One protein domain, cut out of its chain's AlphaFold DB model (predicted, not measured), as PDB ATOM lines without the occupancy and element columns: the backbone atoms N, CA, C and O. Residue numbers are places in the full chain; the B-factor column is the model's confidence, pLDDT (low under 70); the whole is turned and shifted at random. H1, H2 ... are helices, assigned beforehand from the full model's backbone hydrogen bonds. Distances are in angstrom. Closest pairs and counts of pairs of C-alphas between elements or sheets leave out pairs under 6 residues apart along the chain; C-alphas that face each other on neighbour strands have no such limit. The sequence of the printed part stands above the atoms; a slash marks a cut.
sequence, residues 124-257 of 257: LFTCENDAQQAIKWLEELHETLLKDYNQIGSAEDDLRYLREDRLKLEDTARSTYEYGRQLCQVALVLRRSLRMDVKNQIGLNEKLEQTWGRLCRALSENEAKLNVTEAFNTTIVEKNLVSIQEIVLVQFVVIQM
ATOM      1  N   LEU A 124     -11.109  75.655 -51.932       97.94
ATOM      2  CA  LEU A 124     -11.727  75.402 -50.636       97.94
ATOM      3  C   LEU A 124     -12.910  74.441 -50.776       97.94
ATOM      4  O   LEU A 124     -12.922  73.398 -50.125       97.94
ATOM      5  N   PHE A 125     -13.870  74.762 -51.645       97.62
ATOM      6  CA  PHE A 125     -15.059  73.930 -51.817       97.62
ATOM      7  C   PHE A 125     -14.732  72.560 -52.413       97.62
ATOM      8  O   PHE A 125     -15.336  71.567 -52.016       97.62
ATOM      9  N   THR A 126     -13.754  72.476 -53.320       98.06
ATOM     10  CA  THR A 126     -13.262  71.188 -53.821       98.06
ATOM     11  C   THR A 126     -12.659  70.354 -52.693       98.06
ATOM     12  O   THR A 126     -13.077  69.218 -52.504       98.06
ATOM     13  N   CYS A 127     -11.757  70.918 -51.882       98.31
ATOM     14  CA  CYS A 127     -11.146  70.188 -50.771       98.31
ATOM     15  C   CYS A 127     -12.169  69.736 -49.723       98.31
ATOM     16  O   CYS A 127     -12.058  68.625 -49.212       98.31
ATOM     17  N   GLU A 128     -13.166  70.564 -49.401       97.44
ATOM     18  CA  GLU A 128     -14.232  70.196 -48.461       97.44
ATOM     19  C   GLU A 128     -15.100  69.052 -49.001       97.44
ATOM     20  O   GLU A 128     -15.381  68.094 -48.275       97.44
ATOM     21  N   ASN A 129     -15.473  69.107 -50.283       98.00
ATOM     22  CA  ASN A 129     -16.228  68.040 -50.939       98.00
ATOM     23  C   ASN A 129     -15.422  66.738 -51.010       98.00
ATOM     24  O   ASN A 129     -15.941  65.674 -50.663       98.00
ATOM     25  N   ASP A 130     -14.152  66.818 -51.403       98.62
ATOM     26  CA  ASP A 130     -13.273  65.657 -51.523       98.62
ATOM     27  C   ASP A 130     -12.980  65.036 -50.152       98.62
ATOM     28  O   ASP A 130     -12.970  63.814 -50.014       98.62
ATOM     29  N   ALA A 131     -12.817  65.849 -49.104       98.62
ATOM     30  CA  ALA A 131     -12.647  65.350 -47.742       98.62
ATOM     31  C   ALA A 131     -13.921  64.642 -47.265       98.62
ATOM     32  O   ALA A 131     -13.853  63.564 -46.670       98.62
ATOM     33  N   GLN A 132     -15.097  65.193 -47.576       98.31
ATOM     34  CA  GLN A 132     -16.363  64.529 -47.283       98.31
ATOM     35  C   GLN A 132     -16.509  63.208 -48.053       98.31
ATOM     36  O   GLN A 132     -17.099  62.264 -47.520       98.31
ATOM     37  N   GLN A 133     -15.967  63.117 -49.266       98.69
ATOM     38  CA  GLN A 133     -15.943  61.880 -50.038       98.69
ATOM     39  C   GLN A 133     -14.959  60.854 -49.458       98.69
ATOM     40  O   GLN A 133     -15.327  59.691 -49.316       98.69
ATOM     41  N   ALA A 134     -13.768  61.278 -49.027       98.75
ATOM     42  CA  ALA A 134     -12.815  60.413 -48.333       98.75
ATOM     43  C   ALA A 134     -13.422  59.804 -47.057       98.75
ATOM     44  O   ALA A 134     -13.254  58.616 -46.796       98.75
ATOM     45  N   ILE A 135     -14.205  60.584 -46.301       98.81
ATOM     46  CA  ILE A 135     -14.946  60.073 -45.138       98.81
ATOM     47  C   ILE A 135     -15.936  58.976 -45.542       98.81
ATOM     48  O   ILE A 135     -15.993  57.954 -44.866       98.81
ATOM     49  N   LYS A 136     -16.691  59.158 -46.635       98.69
ATOM     50  CA  LYS A 136     -17.635  58.135 -47.118       98.69
ATOM     51  C   LYS A 136     -16.912  56.857 -47.527       98.69
ATOM     52  O   LYS A 136     -17.332  55.781 -47.130       98.69
ATOM     53  N   TRP A 137     -15.796  56.968 -48.246       98.62
ATOM     54  CA  TRP A 137     -14.986  55.804 -48.609       98.62
ATOM     55  C   TRP A 137     -14.459  55.059 -47.376       98.62
ATOM     56  O   TRP A 137     -14.485  53.835 -47.343       98.62
ATOM     57  N   LEU A 138     -14.039  55.770 -46.323       98.62
ATOM     58  CA  LEU A 138     -13.664  55.128 -45.057       98.62
ATOM     59  C   LEU A 138     -14.851  54.428 -44.376       98.62
ATOM     60  O   LEU A 138     -14.672  53.363 -43.789       98.62
ATOM     61  N   GLU A 139     -16.052  55.012 -44.437       98.06
ATOM     62  CA  GLU A 139     -17.279  54.385 -43.929       98.06
ATOM     63  C   GLU A 139     -17.625  53.112 -44.719       98.06
ATOM     64  O   GLU A 139     -17.925  52.088 -44.110       98.06
ATOM     65  N   GLU A 140     -17.489  53.131 -46.047       97.38
ATOM     66  CA  GLU A 140     -17.679  51.963 -46.919       97.38
ATOM     67  C   GLU A 140     -16.668  50.849 -46.608       97.38
ATOM     68  O   GLU A 140     -17.060  49.698 -46.424       97.38
ATOM     69  N   LEU A 141     -15.377  51.179 -46.460       95.94
ATOM     70  CA  LEU A 141     -14.342  50.210 -46.068       95.94
ATOM     71  C   LEU A 141     -14.630  49.596 -44.692       95.94
ATOM     72  O   LEU A 141     -14.419  48.401 -44.483       95.94
ATOM     73  N   HIS A 142     -15.142  50.400 -43.757       94.56
ATOM     74  CA  HIS A 142     -15.566  49.917 -42.449       94.56
ATOM     75  C   HIS A 142     -16.751  48.951 -42.546       94.56
ATOM     76  O   HIS A 142     -16.750  47.918 -41.880       94.56
ATOM     77  N   GLU A 143     -17.742  49.238 -43.390       93.25
ATOM     78  CA  GLU A 143     -18.850  48.312 -43.629       93.25
ATOM     79  C   GLU A 143     -18.396  46.998 -44.269       93.25
ATOM     80  O   GLU A 143     -18.855  45.937 -43.841       93.25
ATOM     81  N   THR A 144     -17.501  47.052 -45.259       90.62
ATOM     82  CA  THR A 144     -16.910  45.863 -45.895       90.62
ATOM     83  C   THR A 144     -16.200  44.999 -44.859       90.62
ATOM     84  O   THR A 144     -16.466  43.801 -44.759       90.62
ATOM     85  N   LEU A 145     -15.388  45.618 -43.994       87.19
ATOM     86  CA  LEU A 145     -14.715  44.921 -42.900       87.19
ATOM     87  C   LEU A 145     -15.709  44.196 -41.972       87.19
ATOM     88  O   LEU A 145     -15.483  43.053 -41.580       87.19
ATOM     89  N   LEU A 146     -16.830  44.838 -41.631       85.69
ATOM     90  CA  LEU A 146     -17.844  44.248 -40.754       85.69
ATOM     91  C   LEU A 146     -18.662  43.131 -41.421       85.69
ATOM     92  O   LEU A 146     -19.107  42.222 -40.717       85.69
ATOM     93  N   LYS A 147     -18.898  43.191 -42.735       82.31
ATOM     94  CA  LYS A 147     -19.700  42.194 -43.467       82.31
ATOM     95  C   LYS A 147     -18.895  40.939 -43.787       82.31
ATOM     96  O   LYS A 147     -19.344  39.835 -43.471       82.31
ATOM     97  N   ASP A 148     -17.704  41.120 -44.347       72.88
ATOM     98  CA  ASP A 148     -16.972  40.031 -44.996       72.88
ATOM     99  C   ASP A 148     -16.046  39.299 -44.018       72.88
ATOM    100  O   ASP A 148     -15.838  38.095 -44.129       72.88
ATOM    101  N   TYR A 149     -15.569  39.987 -42.976       62.19
ATOM    102  CA  TYR A 149     -14.568  39.445 -42.052       62.19
ATOM    103  C   TYR A 149     -15.149  39.003 -40.698       62.19
ATOM    104  O   TYR A 149     -14.405  38.623 -39.794       62.19
ATOM    105  N   ASN A 150     -16.479  39.025 -40.538       58.97
ATOM    106  CA  ASN A 150     -17.174  38.414 -39.393       58.97
ATOM    107  C   ASN A 150     -17.636  36.965 -39.663       58.97
ATOM    108  O   ASN A 150     -18.057  36.289 -38.724       58.97
ATOM    109  N   GLN A 151     -17.556  36.470 -40.906       56.66
ATOM    110  CA  GLN A 151     -17.883  35.085 -41.266       56.66
ATOM    111  C   GLN A 151     -16.601  34.249 -41.315       56.66
ATOM    112  O   GLN A 151     -15.930  34.160 -42.336       56.66
ATOM    113  N   ILE A 152     -16.223  33.670 -40.178       59.56
ATOM    114  CA  ILE A 152     -14.979  32.903 -40.053       59.56
ATOM    115  C   ILE A 152     -15.216  31.462 -40.535       59.56
ATOM    116  O   ILE A 152     -15.992  30.725 -39.926       59.56
ATOM    117  N   GLY A 153     -14.551  31.069 -41.627       57.84
ATOM    118  CA  GLY A 153     -14.470  29.683 -42.109       57.84
ATOM    119  C   GLY A 153     -13.463  28.839 -41.314       57.84
ATOM    120  O   GLY A 153     -12.606  29.372 -40.612       57.84
ATOM    121  N   SER A 154     -13.575  27.507 -41.391       57.25
ATOM    122  CA  SER A 154     -12.765  26.574 -40.584       57.25
ATOM    123  C   SER A 154     -11.451  26.123 -41.236       57.25
ATOM    124  O   SER A 154     -10.704  25.388 -40.595       57.25
ATOM    125  N   ALA A 155     -11.177  26.478 -42.497       66.81
ATOM    126  CA  ALA A 155      -9.977  26.030 -43.205       66.81
ATOM    127  C   ALA A 155      -8.813  27.024 -43.037       66.81
ATOM    128  O   ALA A 155      -8.999  28.238 -43.040       66.81
ATOM    129  N   GLU A 156      -7.596  26.503 -42.886       68.19
ATOM    130  CA  GLU A 156      -6.383  27.298 -42.641       68.19
ATOM    131  C   GLU A 156      -6.013  28.203 -43.833       68.19
ATOM    132  O   GLU A 156      -5.629  29.359 -43.643       68.19
ATOM    133  N   ASP A 157      -6.218  27.722 -45.064       70.62
ATOM    134  CA  ASP A 157      -6.004  28.511 -46.285       70.62
ATOM    135  C   ASP A 157      -6.986  29.693 -46.399       70.62
ATOM    136  O   ASP A 157      -6.589  30.782 -46.826       70.62
ATOM    137  N   ASP A 158      -8.229  29.530 -45.927       74.94
ATOM    138  CA  ASP A 158      -9.230  30.607 -45.898       74.94
ATOM    139  C   ASP A 158      -8.808  31.725 -44.931       74.94
ATOM    140  O   ASP A 158      -8.954  32.909 -45.240       74.94
ATOM    141  N   LEU A 159      -8.221  31.375 -43.777       76.12
ATOM    142  CA  LEU A 159      -7.717  32.350 -42.802       76.12
ATOM    143  C   LEU A 159      -6.523  33.148 -43.336       76.12
ATOM    144  O   LEU A 159      -6.426  34.353 -43.090       76.12
ATOM    145  N   ARG A 160      -5.614  32.495 -44.071       80.75
ATOM    146  CA  ARG A 160      -4.475  33.174 -44.706       80.75
ATOM    147  C   ARG A 160      -4.935  34.161 -45.771       80.75
ATOM    148  O   ARG A 160      -4.503  35.313 -45.740       80.75
ATOM    149  N   TYR A 161      -5.837  33.739 -46.656       83.44
ATOM    150  CA  TYR A 161      -6.415  34.614 -47.675       83.44
ATOM    151  C   TYR A 161      -7.124  35.820 -47.046       83.44
ATOM    152  O   TYR A 161      -6.870  36.963 -47.428       83.44
ATOM    153  N   LEU A 162      -7.942  35.579 -46.017       81.25
ATOM    154  CA  LEU A 162      -8.675  36.626 -45.310       81.25
ATOM    155  C   LEU A 162      -7.733  37.644 -44.641       81.25
ATOM    156  O   LEU A 162      -8.011  38.841 -44.644       81.25
ATOM    157  N   ARG A 163      -6.576  37.210 -44.118       84.81
ATOM    158  CA  ARG A 163      -5.544  38.127 -43.601       84.81
ATOM    159  C   ARG A 163      -4.899  38.975 -44.689       84.81
ATOM    160  O   ARG A 163      -4.726  40.174 -44.483       84.81
ATOM    161  N   GLU A 164      -4.515  38.371 -45.809       87.69
ATOM    162  CA  GLU A 164      -3.893  39.104 -46.918       87.69
ATOM    163  C   GLU A 164      -4.839  40.159 -47.495       87.69
ATOM    164  O   GLU A 164      -4.419  41.281 -47.784       87.69
ATOM    165  N   ASP A 165      -6.119  39.820 -47.630       87.38
ATOM    166  CA  ASP A 165      -7.142  40.746 -48.105       87.38
ATOM    167  C   ASP A 165      -7.391  41.886 -47.101       87.38
ATOM    168  O   ASP A 165      -7.384  43.062 -47.475       87.38
ATOM    169  N   ARG A 166      -7.451  41.568 -45.798       88.44
ATOM    170  CA  ARG A 166      -7.550  42.567 -44.720       88.44
ATOM    171  C   ARG A 166      -6.396  43.570 -44.752       88.44
ATOM    172  O   ARG A 166      -6.628  44.761 -44.563       88.44
ATOM    173  N   LEU A 167      -5.158  43.112 -44.965       91.88
ATOM    174  CA  LEU A 167      -3.989  43.997 -45.032       91.88
ATOM    175  C   LEU A 167      -4.102  44.994 -46.194       91.88
ATOM    176  O   LEU A 167      -3.823  46.178 -46.016       91.88
ATOM    177  N   LYS A 168      -4.593  44.552 -47.358       94.12
ATOM    178  CA  LYS A 168      -4.848  45.445 -48.503       94.12
ATOM    179  C   LYS A 168      -5.948  46.464 -48.198       94.12
ATOM    180  O   LYS A 168      -5.830  47.631 -48.586       94.12
ATOM    181  N   LEU A 169      -7.004  46.040 -47.500       94.12
ATOM    182  CA  LEU A 169      -8.067  46.932 -47.034       94.12
ATOM    183  C   LEU A 169      -7.509  47.985 -46.070       94.12
ATOM    184  O   LEU A 169      -7.807  49.169 -46.222       94.12
ATOM    185  N   GLU A 170      -6.666  47.579 -45.118       95.38
ATOM    186  CA  GLU A 170      -6.015  48.482 -44.166       95.38
ATOM    187  C   GLU A 170      -5.115  49.512 -44.865       95.38
ATOM    188  O   GLU A 170      -5.209  50.705 -44.565       95.38
ATOM    189  N   ASP A 171      -4.292  49.092 -45.827       97.38
ATOM    190  CA  ASP A 171      -3.431  49.999 -46.595       97.38
ATOM    191  C   ASP A 171      -4.251  51.010 -47.414       97.38
ATOM    192  O   ASP A 171      -3.940  52.209 -47.449       97.38
ATOM    193  N   THR A 172      -5.346  50.547 -48.025       98.06
ATOM    194  CA  THR A 172      -6.291  51.404 -48.759       98.06
ATOM    195  C   THR A 172      -6.948  52.415 -47.821       98.06
ATOM    196  O   THR A 172      -7.027  53.608 -48.129       98.06
ATOM    197  N   ALA A 173      -7.378  51.964 -46.644       98.06
ATOM    198  CA  ALA A 173      -7.993  52.808 -45.635       98.06
ATOM    199  C   ALA A 173      -7.025  53.874 -45.108       98.06
ATOM    200  O   ALA A 173      -7.388  55.048 -45.029       98.06
ATOM    201  N   ARG A 174      -5.780  53.493 -44.804       98.50
ATOM    202  CA  ARG A 174      -4.739  54.420 -44.340       98.50
ATOM    203  C   ARG A 174      -4.460  55.502 -45.378       98.50
ATOM    204  O   ARG A 174      -4.498  56.684 -45.047       98.50
ATOM    205  N   SER A 175      -4.277  55.105 -46.636       98.56
ATOM    206  CA  SER A 175      -4.046  56.036 -47.748       98.56
ATOM    207  C   SER A 175      -5.226  56.998 -47.939       98.56
ATOM    208  O   SER A 175      -5.041  58.198 -48.141       98.56
ATOM    209  N   THR A 176      -6.456  56.489 -47.812       98.75
ATOM    210  CA  THR A 176      -7.686  57.291 -47.911       98.75
ATOM    211  C   THR A 176      -7.801  58.301 -46.767       98.75
ATOM    212  O   THR A 176      -8.155  59.461 -46.990       98.75
ATOM    213  N   TYR A 177      -7.464  57.894 -45.541       98.81
ATOM    214  CA  TYR A 177      -7.431  58.784 -44.383       98.81
ATOM    215  C   TYR A 177      -6.362  59.874 -44.528       98.81
ATOM    216  O   TYR A 177      -6.655  61.049 -44.300       98.81
ATOM    217  N   GLU A 178      -5.149  59.520 -44.956       98.75
ATOM    218  CA  GLU A 178      -4.069  60.485 -45.184       98.75
ATOM    219  C   GLU A 178      -4.445  61.523 -46.245       98.75
ATOM    220  O   GLU A 178      -4.226  62.720 -46.036       98.75
ATOM    221  N   TYR A 179      -5.081  61.086 -47.336       98.75
ATOM    222  CA  TYR A 179      -5.637  61.976 -48.351       98.75
ATOM    223  C   TYR A 179      -6.672  62.941 -47.752       98.75
ATOM    224  O   TYR A 179      -6.529  64.160 -47.871       98.75
ATOM    225  N   GLY A 180      -7.665  62.421 -47.019       98.75
ATOM    226  CA  GLY A 180      -8.667  63.238 -46.329       98.75
ATOM    227  C   GLY A 180      -8.052  64.254 -45.359       98.75
ATOM    228  O   GLY A 180      -8.477  65.410 -45.305       98.75
ATOM    229  N   ARG A 181      -7.004  63.863 -44.629       98.56
ATOM    230  CA  ARG A 181      -6.306  64.725 -43.669       98.56
ATOM    231  C   ARG A 181      -5.583  65.878 -44.365       98.56
ATOM    232  O   ARG A 181      -5.654  67.016 -43.896       98.56
ATOM    233  N   GLN A 182      -4.923  65.608 -45.493       98.69
ATOM    234  CA  GLN A 182      -4.284  66.645 -46.310       98.69
ATOM    235  C   GLN A 182      -5.314  67.648 -46.843       98.69
ATOM    236  O   GLN A 182      -5.106  68.857 -46.727       98.69
ATOM    237  N   LEU A 183      -6.455  67.165 -47.344       98.69
ATOM    238  CA  LEU A 183      -7.546  68.021 -47.811       98.69
ATOM    239  C   LEU A 183      -8.093  68.916 -46.693       98.69
ATOM    240  O   LEU A 183      -8.224  70.126 -46.882       98.69
ATOM    241  N   CYS A 184      -8.334  68.354 -45.504       98.38
ATOM    242  CA  CYS A 184      -8.771  69.115 -44.333       98.38
ATOM    243  C   CYS A 184      -7.765  70.203 -43.928       98.38
ATOM    244  O   CYS A 184      -8.156  71.317 -43.563       98.38
ATOM    245  N   GLN A 185      -6.465  69.911 -44.012       98.19
ATOM    246  CA  GLN A 185      -5.414  70.881 -43.713       98.19
ATOM    247  C   GLN A 185      -5.389  72.028 -44.732       98.19
ATOM    248  O   GLN A 185      -5.324  73.196 -44.336       98.19
ATOM    249  N   VAL A 186      -5.472  71.714 -46.027       98.38
ATOM    250  CA  VAL A 186      -5.527  72.719 -47.098       98.38
ATOM    251  C   VAL A 186      -6.766  73.601 -46.940       98.38
ATOM    252  O   VAL A 186      -6.643  74.827 -46.924       98.38
ATOM    253  N   ALA A 187      -7.939  73.005 -46.723       98.25
ATOM    254  CA  ALA A 187      -9.184  73.738 -46.518       98.25
ATOM    255  C   ALA A 187      -9.122  74.673 -45.293       98.25
ATOM    256  O   ALA A 187      -9.558  75.825 -45.362       98.25
ATOM    257  N   LEU A 188      -8.493  74.248 -44.189       97.88
ATOM    258  CA  LEU A 188      -8.294  75.102 -43.012       97.88
ATOM    259  C   LEU A 188      -7.403  76.318 -43.312       97.88
ATOM    260  O   LEU A 188      -7.701  77.431 -42.867       97.88
ATOM    261  N   VAL A 189      -6.315  76.122 -44.061       98.12
ATOM    262  CA  VAL A 189      -5.430  77.217 -44.488       98.12
ATOM    263  C   VAL A 189      -6.178  78.183 -45.406       98.12
ATOM    264  O   VAL A 189      -6.093  79.398 -45.207       98.12
ATOM    265  N   LEU A 190      -6.964  77.665 -46.353       97.62
ATOM    266  CA  LEU A 190      -7.765  78.474 -47.270       97.62
ATOM    267  C   LEU A 190      -8.817  79.305 -46.529       97.62
ATOM    268  O   LEU A 190      -8.881  80.514 -46.747       97.62
ATOM    269  N   ARG A 191      -9.567  78.721 -45.583       96.31
ATOM    270  CA  ARG A 191     -10.527  79.478 -44.757       96.31
ATOM    271  C   ARG A 191      -9.860  80.613 -43.986       96.31
ATOM    272  O   ARG A 191     -10.392  81.719 -43.960       96.31
ATOM    273  N   ARG A 192      -8.676  80.380 -43.407       95.75
ATOM    274  CA  ARG A 192      -7.907  81.429 -42.710       95.75
ATOM    275  C   ARG A 192      -7.456  82.538 -43.662       95.75
ATOM    276  O   ARG A 192      -7.616  83.709 -43.329       95.75
ATOM    277  N   SER A 193      -6.942  82.181 -44.842       94.88
ATOM    278  CA  SER A 193      -6.549  83.139 -45.890       94.88
ATOM    279  C   SER A 193      -7.731  84.003 -46.338       94.88
ATOM    280  O   SER A 193      -7.608  85.221 -46.470       94.88
ATOM    281  N   LEU A 194      -8.900  83.382 -46.500       94.69
ATOM    282  CA  LEU A 194     -10.154  84.029 -46.886       94.69
ATOM    283  C   LEU A 194     -10.864  84.737 -45.719       94.69
ATOM    284  O   LEU A 194     -11.903  85.354 -45.932       94.69
ATOM    285  N   ARG A 195     -10.311  84.680 -44.497       93.81
ATOM    286  CA  ARG A 195     -10.905  85.229 -43.262       93.81
ATOM    287  C   ARG A 195     -12.318  84.704 -42.970       93.81
ATOM    288  O   ARG A 195     -13.150  85.414 -42.412       93.81
ATOM    289  N   MET A 196     -12.579  83.454 -43.333       93.56
ATOM    290  CA  MET A 196     -13.839  82.764 -43.068       93.56
ATOM    291  C   MET A 196     -13.822  82.077 -41.700       93.56
ATOM    292  O   MET A 196     -12.765  81.734 -41.166       93.56
ATOM    293  N   ASP A 197     -15.013  81.820 -41.155       93.75
ATOM    294  CA  ASP A 197     -15.169  80.992 -39.958       93.75
ATOM    295  C   ASP A 197     -14.619  79.576 -40.195       93.75
ATOM    296  O   ASP A 197     -14.817  78.993 -41.261       93.75
ATOM    297  N   VAL A 198     -13.930  79.017 -39.199       96.25
ATOM    298  CA  VAL A 198     -13.253  77.713 -39.299       96.25
ATOM    299  C   VAL A 198     -14.016  76.572 -38.625       96.25
ATOM    300  O   VAL A 198     -13.569  75.432 -38.712       96.25
ATOM    301  N   LYS A 199     -15.153  76.828 -37.962       95.44
ATOM    302  CA  LYS A 199     -15.854  75.813 -37.156       95.44
ATOM    303  C   LYS A 199     -16.309  74.633 -38.002       95.44
ATOM    304  O   LYS A 199     -16.082  73.493 -37.613       95.44
ATOM    305  N   ASN A 200     -16.869  74.903 -39.182       92.00
ATOM    306  CA  ASN A 200     -17.301  73.848 -40.105       92.00
ATOM    307  C   ASN A 200     -16.126  72.952 -40.521       92.00
ATOM    308  O   ASN A 200     -16.262  71.733 -40.551       92.00
ATOM    309  N   GLN A 201     -14.956  73.545 -40.772       95.69
ATOM    310  CA  GLN A 201     -13.760  72.797 -41.155       95.69
ATOM    311  C   GLN A 201     -13.184  71.971 -40.001       95.69
ATOM    312  O   GLN A 201     -12.695  70.864 -40.219       95.69
ATOM    313  N   ILE A 202     -13.252  72.488 -38.772       96.62
ATOM    314  CA  ILE A 202     -12.872  71.734 -37.572       96.62
ATOM    315  C   ILE A 202     -13.799  70.526 -37.409       96.62
ATOM    316  O   ILE A 202     -13.306  69.413 -37.259       96.62
ATOM    317  N   GLY A 203     -15.116  70.715 -37.540       97.94
ATOM    318  CA  GLY A 203     -16.087  69.620 -37.461       97.94
ATOM    319  C   GLY A 203     -15.907  68.564 -38.558       97.94
ATOM    320  O   GLY A 203     -16.019  67.368 -38.290       97.94
ATOM    321  N   LEU A 204     -15.565  68.976 -39.784       97.75
ATOM    322  CA  LEU A 204     -15.235  68.047 -40.869       97.75
ATOM    323  C   LEU A 204     -14.000  67.197 -40.531       97.75
ATOM    324  O   LEU A 204     -14.018  65.981 -40.721       97.75
ATOM    325  N   ASN A 205     -12.956  67.819 -39.975       98.19
ATOM    326  CA  ASN A 205     -11.761  67.110 -39.526       98.19
ATOM    327  C   ASN A 205     -12.063  66.152 -38.364       98.19
ATOM    328  O   ASN A 205     -11.630  65.008 -38.384       98.19
ATOM    329  N   GLU A 206     -12.847  66.581 -37.374       98.44
ATOM    330  CA  GLU A 206     -13.276  65.715 -36.270       98.44
ATOM    331  C   GLU A 206     -14.053  64.494 -36.772       98.44
ATOM    332  O   GLU A 206     -13.815  63.383 -36.301       98.44
ATOM    333  N   LYS A 207     -14.939  64.669 -37.761       98.50
ATOM    334  CA  LYS A 207     -15.666  63.554 -38.381       98.50
ATOM    335  C   LYS A 207     -14.716  62.571 -39.070       98.50
ATOM    336  O   LYS A 207     -14.887  61.362 -38.910       98.50
ATOM    337  N   LEU A 208     -13.708  63.068 -39.789       98.75
ATOM    338  CA  LEU A 208     -12.669  62.234 -40.398       98.75
ATOM    339  C   LEU A 208     -11.916  61.412 -39.344       98.75
ATOM    340  O   LEU A 208     -11.839  60.190 -39.470       98.75
ATOM    341  N   GLU A 209     -11.429  62.060 -38.283       98.56
ATOM    342  CA  GLU A 209     -10.706  61.396 -37.188       98.56
ATOM    343  C   GLU A 209     -11.573  60.350 -36.474       98.56
ATOM    344  O   GLU A 209     -11.118  59.251 -36.157       98.56
ATOM    345  N   GLN A 210     -12.855  60.651 -36.253       98.56
ATOM    346  CA  GLN A 210     -13.795  59.715 -35.636       98.56
ATOM    347  C   GLN A 210     -14.058  58.491 -36.518       98.56
ATOM    348  O   GLN A 210     -14.102  57.367 -36.011       98.56
ATOM    349  N   THR A 211     -14.252  58.681 -37.826       98.44
ATOM    350  CA  THR A 211     -14.448  57.575 -38.772       98.44
ATOM    351  C   THR A 211     -13.199  56.707 -38.868       98.44
ATOM    352  O   THR A 211     -13.308  55.489 -38.732       98.44
ATOM    353  N   TRP A 212     -12.019  57.317 -38.983       98.56
ATOM    354  CA  TRP A 212     -10.748  56.598 -38.954       98.56
ATOM    355  C   TRP A 212     -10.566  55.804 -37.655       98.56
ATOM    356  O   TRP A 212     -10.321  54.601 -37.689       98.56
ATOM    357  N   GLY A 213     -10.808  56.426 -36.498       98.12
ATOM    358  CA  GLY A 213     -10.702  55.755 -35.204       98.12
ATOM    359  C   GLY A 213     -11.673  54.579 -35.030       98.12
ATOM    360  O   GLY A 213     -11.327  53.594 -34.376       98.12
ATOM    361  N   ARG A 214     -12.882  54.642 -35.612       97.06
ATOM    362  CA  ARG A 214     -13.815  53.496 -35.650       97.06
ATOM    363  C   ARG A 214     -13.248  52.350 -36.486       97.06
ATOM    364  O   ARG A 214     -13.237  51.218 -36.010       97.06
ATOM    365  N   LEU A 215     -12.729  52.660 -37.670       96.19
ATOM    366  CA  LEU A 215     -12.139  51.674 -38.566       96.19
ATOM    367  C   LEU A 215     -10.898  51.001 -37.956       96.19
ATOM    368  O   LEU A 215     -10.807  49.779 -37.984       96.19
ATOM    369  N   CYS A 216      -9.996  51.754 -37.314       96.62
ATOM    370  CA  CYS A 216      -8.833  51.184 -36.619       96.62
ATOM    371  C   CYS A 216      -9.227  50.198 -35.511       96.62
ATOM    372  O   CYS A 216      -8.601  49.146 -35.368       96.62
ATOM    373  N   ARG A 217     -10.267  50.524 -34.728       95.44
ATOM    374  CA  ARG A 217     -10.789  49.614 -33.697       95.44
ATOM    375  C   ARG A 217     -11.341  48.336 -34.317       95.44
ATOM    376  O   ARG A 217     -10.972  47.255 -33.872       95.44
ATOM    377  N   ALA A 218     -12.147  48.455 -35.370       92.50
ATOM    378  CA  ALA A 218     -12.693  47.298 -36.072       92.50
ATOM    379  C   ALA A 218     -11.591  46.410 -36.678       92.50
ATOM    380  O   ALA A 218     -11.670  45.188 -36.576       92.50
ATOM    381  N   LEU A 219     -10.534  47.005 -37.245       91.94
ATOM    382  CA  LEU A 219      -9.367  46.273 -37.756       91.94
ATOM    383  C   LEU A 219      -8.648  45.508 -36.637       91.94
ATOM    384  O   LEU A 219      -8.359  44.324 -36.799       91.94
ATOM    385  N   SER A 220      -8.432  46.155 -35.488       91.81
ATOM    386  CA  SER A 220      -7.787  45.536 -34.319       91.81
ATOM    387  C   SER A 220      -8.624  44.390 -33.736       91.81
ATOM    388  O   SER A 220      -8.096  43.332 -33.401       91.81
ATOM    389  N   GLU A 221      -9.943  44.573 -33.628       90.06
ATOM    390  CA  GLU A 221     -10.867  43.528 -33.170       90.06
ATOM    391  C   GLU A 221     -10.902  42.340 -34.133       90.06
ATOM    392  O   GLU A 221     -10.935  41.186 -33.699       90.06
ATOM    393  N   ASN A 222     -10.888  42.606 -35.439       87.62
ATOM    394  CA  ASN A 222     -10.853  41.564 -36.453       87.62
ATOM    395  C   ASN A 222      -9.548  40.759 -36.396       87.62
ATOM    396  O   ASN A 222      -9.586  39.532 -36.387       87.62
ATOM    397  N   GLU A 223      -8.406  41.434 -36.268       87.62
ATOM    398  CA  GLU A 223      -7.106  40.782 -36.109       87.62
ATOM    399  C   GLU A 223      -7.049  39.908 -34.848       87.62
ATOM    400  O   GLU A 223      -6.623  38.753 -34.913       87.62
ATOM    401  N   ALA A 224      -7.556  40.409 -33.718       88.69
ATOM    402  CA  ALA A 224      -7.648  39.628 -32.489       88.69
ATOM    403  C   ALA A 224      -8.498  38.359 -32.675       88.69
ATOM    404  O   ALA A 224      -8.092  37.283 -32.233       88.69
ATOM    405  N   LYS A 225      -9.645  38.455 -33.366       85.12
ATOM    406  CA  LYS A 225     -10.492  37.291 -33.683       85.12
ATOM    407  C   LYS A 225      -9.752  36.269 -34.545       85.12
ATOM    408  O   LYS A 225      -9.758  35.092 -34.197       85.12
ATOM    409  N   LEU A 226      -9.085  36.705 -35.616       83.38
ATOM    410  CA  LEU A 226      -8.326  35.812 -36.500       83.38
ATOM    411  C   LEU A 226      -7.212  35.079 -35.746       83.38
ATOM    412  O   LEU A 226      -7.048  33.876 -35.925       83.38
ATOM    413  N   ASN A 227      -6.499  35.775 -34.858       87.12
ATOM    414  CA  ASN A 227      -5.449  35.171 -34.036       87.12
ATOM    415  C   ASN A 227      -6.004  34.114 -33.068       87.12
ATOM    416  O   ASN A 227      -5.393  33.063 -32.884       87.12
ATOM    417  N   VAL A 228      -7.178  34.359 -32.473       86.62
ATOM    418  CA  VAL A 228      -7.852  33.374 -31.612       86.62
ATOM    419  C   VAL A 228      -8.315  32.158 -32.418       86.62
ATOM    420  O   VAL A 228      -8.114  31.028 -31.972       86.62
ATOM    421  N   THR A 229      -8.905  32.363 -33.599       82.88
ATOM    422  CA  THR A 229      -9.338  31.264 -34.473       82.88
ATOM    423  C   THR A 229      -8.160  30.415 -34.938       82.88
ATOM    424  O   THR A 229      -8.246  29.191 -34.899       82.88
ATOM    425  N   GLU A 230      -7.053  31.037 -35.340       81.81
ATOM    426  CA  GLU A 230      -5.849  30.313 -35.744       81.81
ATOM    427  C   GLU A 230      -5.295  29.468 -34.594       81.81
ATOM    428  O   GLU A 230      -5.138  28.261 -34.757       81.81
ATOM    429  N   ALA A 231      -5.100  30.057 -33.408       84.69
ATOM    430  CA  ALA A 231      -4.612  29.325 -32.238       84.69
ATOM    431  C   ALA A 231      -5.513  28.127 -31.882       84.69
ATOM    432  O   ALA A 231      -5.029  27.048 -31.523       84.69
ATOM    433  N   PHE A 232      -6.831  28.298 -32.012       82.06
ATOM    434  CA  PHE A 232      -7.797  27.222 -31.819       82.06
ATOM    435  C   PHE A 232      -7.659  26.118 -32.878       82.06
ATOM    436  O   PHE A 232      -7.594  24.940 -32.518       82.06
ATOM    437  N   ASN A 233      -7.562  26.478 -34.161       77.94
ATOM    438  CA  ASN A 233      -7.401  25.526 -35.260       77.94
ATOM    439  C   ASN A 233      -6.094  24.732 -35.141       77.94
ATOM    440  O   ASN A 233      -6.127  23.506 -35.252       77.94
ATOM    441  N   THR A 234      -4.973  25.387 -34.822       81.44
ATOM    442  CA  THR A 234      -3.691  24.713 -34.565       81.44
ATOM    443  C   THR A 234      -3.825  23.699 -33.426       81.44
ATOM    444  O   THR A 234      -3.433  22.545 -33.580       81.44
ATOM    445  N   THR A 235      -4.481  24.078 -32.322       81.25
ATOM    446  CA  THR A 235      -4.710  23.174 -31.180       81.25
ATOM    447  C   THR A 235      -5.564  21.956 -31.561       81.25
ATOM    448  O   THR A 235      -5.308  20.844 -31.094       81.25
ATOM    449  N   ILE A 236      -6.594  22.136 -32.398       78.00
ATOM    450  CA  ILE A 236      -7.423  21.024 -32.891       78.00
ATOM    451  C   ILE A 236      -6.599  20.076 -33.759       78.00
ATOM    452  O   ILE A 236      -6.674  18.860 -33.568       78.00
ATOM    453  N   VAL A 237      -5.823  20.614 -34.700       76.38
ATOM    454  CA  VAL A 237      -4.977  19.815 -35.593       76.38
ATOM    455  C   VAL A 237      -3.966  19.006 -34.782       76.38
ATOM    456  O   VAL A 237      -3.868  17.797 -34.981       76.38
ATOM    457  N   GLU A 238      -3.296  19.624 -33.807       74.50
ATOM    458  CA  GLU A 238      -2.367  18.940 -32.902       74.50
ATOM    459  C   GLU A 238      -3.042  17.794 -32.136       74.50
ATOM    460  O   GLU A 238      -2.556  16.663 -32.161       74.50
ATOM    461  N   LYS A 239      -4.196  18.036 -31.498       75.12
ATOM    462  CA  LYS A 239      -4.907  16.988 -30.742       75.12
ATOM    463  C   LYS A 239      -5.412  15.848 -31.624       75.12
ATOM    464  O   LYS A 239      -5.353  14.687 -31.214       75.12
ATOM    465  N   ASN A 240      -5.898  16.161 -32.822       73.75
ATOM    466  CA  ASN A 240      -6.350  15.153 -33.777       73.75
ATOM    467  C   ASN A 240      -5.180  14.294 -34.273       73.75
ATOM    468  O   ASN A 240      -5.313  13.073 -34.341       73.75
ATOM    469  N   LEU A 241      -4.020  14.899 -34.557       71.94
ATOM    470  CA  LEU A 241      -2.807  14.177 -34.950       71.94
ATOM    471  C   LEU A 241      -2.323  13.228 -33.849       71.94
ATOM    472  O   LEU A 241      -2.045  12.066 -34.138       71.94
ATOM    473  N   VAL A 242      -2.281  13.693 -32.596       75.25
ATOM    474  CA  VAL A 242      -1.916  12.861 -31.435       75.25
ATOM    475  C   VAL A 242      -2.874  11.674 -31.293       75.25
ATOM    476  O   VAL A 242      -2.433  10.534 -31.180       75.25
ATOM    477  N   SER A 243      -4.184  11.920 -31.392       73.69
ATOM    478  CA  SER A 243      -5.206  10.869 -31.275       73.69
ATOM    479  C   SER A 243      -5.080   9.811 -32.380       73.69
ATOM    480  O   SER A 243      -5.212   8.615 -32.126       73.69
ATOM    481  N   ILE A 244      -4.794  10.228 -33.619       73.88
ATOM    482  CA  ILE A 244      -4.568   9.307 -34.743       73.88
ATOM    483  C   ILE A 244      -3.291   8.492 -34.525       73.88
ATOM    484  O   ILE A 244      -3.297   7.283 -34.754       73.88
ATOM    485  N   GLN A 245      -2.208   9.121 -34.060       73.56
ATOM    486  CA  GLN A 245      -0.958   8.421 -33.757       73.56
ATOM    487  C   GLN A 245      -1.149   7.356 -32.676       73.56
ATOM    488  O   GLN A 245      -0.652   6.246 -32.847       73.56
ATOM    489  N   GLU A 246      -1.903   7.649 -31.614       74.12
ATOM    490  CA  GLU A 246      -2.236   6.674 -30.568       74.12
ATOM    491  C   GLU A 246      -3.033   5.486 -31.122       74.12
ATOM    492  O   GLU A 246      -2.693   4.336 -30.844       74.12
ATOM    493  N   ILE A 247      -4.043   5.734 -31.964       76.50
ATOM    494  CA  ILE A 247      -4.839   4.667 -32.597       76.50
ATOM    495  C   ILE A 247      -3.964   3.784 -33.493       76.50
ATOM    496  O   ILE A 247      -4.062   2.557 -33.432       76.50
ATOM    497  N   VAL A 248      -3.091   4.390 -34.303       76.12
ATOM    498  CA  VAL A 248      -2.161   3.656 -35.174       76.12
ATOM    499  C   VAL A 248      -1.175   2.837 -34.342       76.12
ATOM    500  O   VAL A 248      -0.921   1.682 -34.677       76.12
ATOM    501  N   LEU A 249      -0.665   3.383 -33.232       76.25
ATOM    502  CA  LEU A 249       0.222   2.654 -32.322       76.25
ATOM    503  C   LEU A 249      -0.481   1.433 -31.717       76.25
ATOM    504  O   LEU A 249       0.081   0.340 -31.713       76.25
ATOM    505  N   VAL A 250      -1.719   1.605 -31.242       75.81
ATOM    506  CA  VAL A 250      -2.522   0.518 -30.664       75.81
ATOM    507  C   VAL A 250      -2.801  -0.562 -31.708       75.81
ATOM    508  O   VAL A 250      -2.612  -1.742 -31.422       75.81
ATOM    509  N   GLN A 251      -3.182  -0.190 -32.933       73.44
ATOM    510  CA  GLN A 251      -3.374  -1.155 -34.018       73.44
ATOM    511  C   GLN A 251      -2.079  -1.897 -34.366       73.44
ATOM    512  O   GLN A 251      -2.110  -3.107 -34.568       73.44
ATOM    513  N   PHE A 252      -0.937  -1.206 -34.390       74.19
ATOM    514  CA  PHE A 252       0.351  -1.827 -34.688       74.19
ATOM    515  C   PHE A 252       0.766  -2.845 -33.616       74.19
ATOM    516  O   PHE A 252       1.205  -3.942 -33.953       74.19
ATOM    517  N   VAL A 253       0.567  -2.523 -32.332       74.25
ATOM    518  CA  VAL A 253       0.835  -3.445 -31.214       74.25
ATOM    519  C   VAL A 253      -0.087  -4.666 -31.266       74.25
ATOM    520  O   VAL A 253       0.382  -5.784 -31.083       74.25
ATOM    521  N   VAL A 254      -1.378  -4.477 -31.567       73.00
ATOM    522  CA  VAL A 254      -2.351  -5.581 -31.675       73.00
ATOM    523  C   VAL A 254      -2.045  -6.514 -32.853       73.00
ATOM    524  O   VAL A 254      -2.293  -7.706 -32.748       73.00
ATOM    525  N   ILE A 255      -1.490  -6.007 -33.959       71.44
ATOM    526  CA  ILE A 255      -1.132  -6.819 -35.138       71.44
ATOM    527  C   ILE A 255       0.162  -7.632 -34.923       71.44
ATOM    528  O   ILE A 255       0.370  -8.632 -35.607       71.44
ATOM    529  N   GLN A 256       1.043  -7.221 -34.003       67.44
ATOM    530  CA  GLN A 256       2.296  -7.935 -33.703       67.44
ATOM    531  C   GLN A 256       2.181  -9.006 -32.601       67.44
ATOM    532  O   GLN A 256       3.171  -9.693 -32.338       67.44
ATOM    533  N   MET A 257       1.011  -9.153 -31.972       61.75
ATOM    534  CA  MET A 257       0.692 -10.220 -31.010       61.75
ATOM    535  C   MET A 257      -0.058 -11.371 -31.679       61.75
ATOM    536  O   MET A 257       0.218 -12.529 -31.291       61.75
TER     537      MET A 257
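This is residues 124 to 257 of the 257 residues of an uncharacterized protein of Ancylostoma caninum (UniProt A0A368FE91). H1, H2 and H3 lie side by side as an up-and-down bundle, each running against the one before, and residues 235 to 257, of which 235 to 255 belong to H3, stick out as an arm. The printed part has 134 residues, with three named helices in the order H1, H2, H3 that hold 120 of them and no named strand; the class is all helix. The whole is extended, with a radius of gyration of the C-alphas of 24.9 A and spans of 97 by 19 by 17 A.

H1, residues 124 to 148, and H2, residues 156 to 193, touch as a hairpin at a shallow tilt of 18 degrees; their closest C-alphas, of Ala 131 and Gly 180, are 4.7 A apart. H3, residues 199 to 255, forms a hairpin with H2 at 11 degrees, closest at C-alphas 184 and 205, 6.0 A. H3 touches H1 with residues 201 to 219 alone, the same way, closest at C-alphas 142 and 215, 5.5 A. Every O i to N i+4 pair in H1, H2 and H3 is within hydrogen-bond range.

H1 begins at C-alpha 124 (-11.727, 75.402, -50.636); H3, 84.0 A long, ends at C-alpha 255 (-1.132, -6.819, -35.138).

The printed part has no cut; residues 149 to 156 and 256 to 257 have pLDDT under 70.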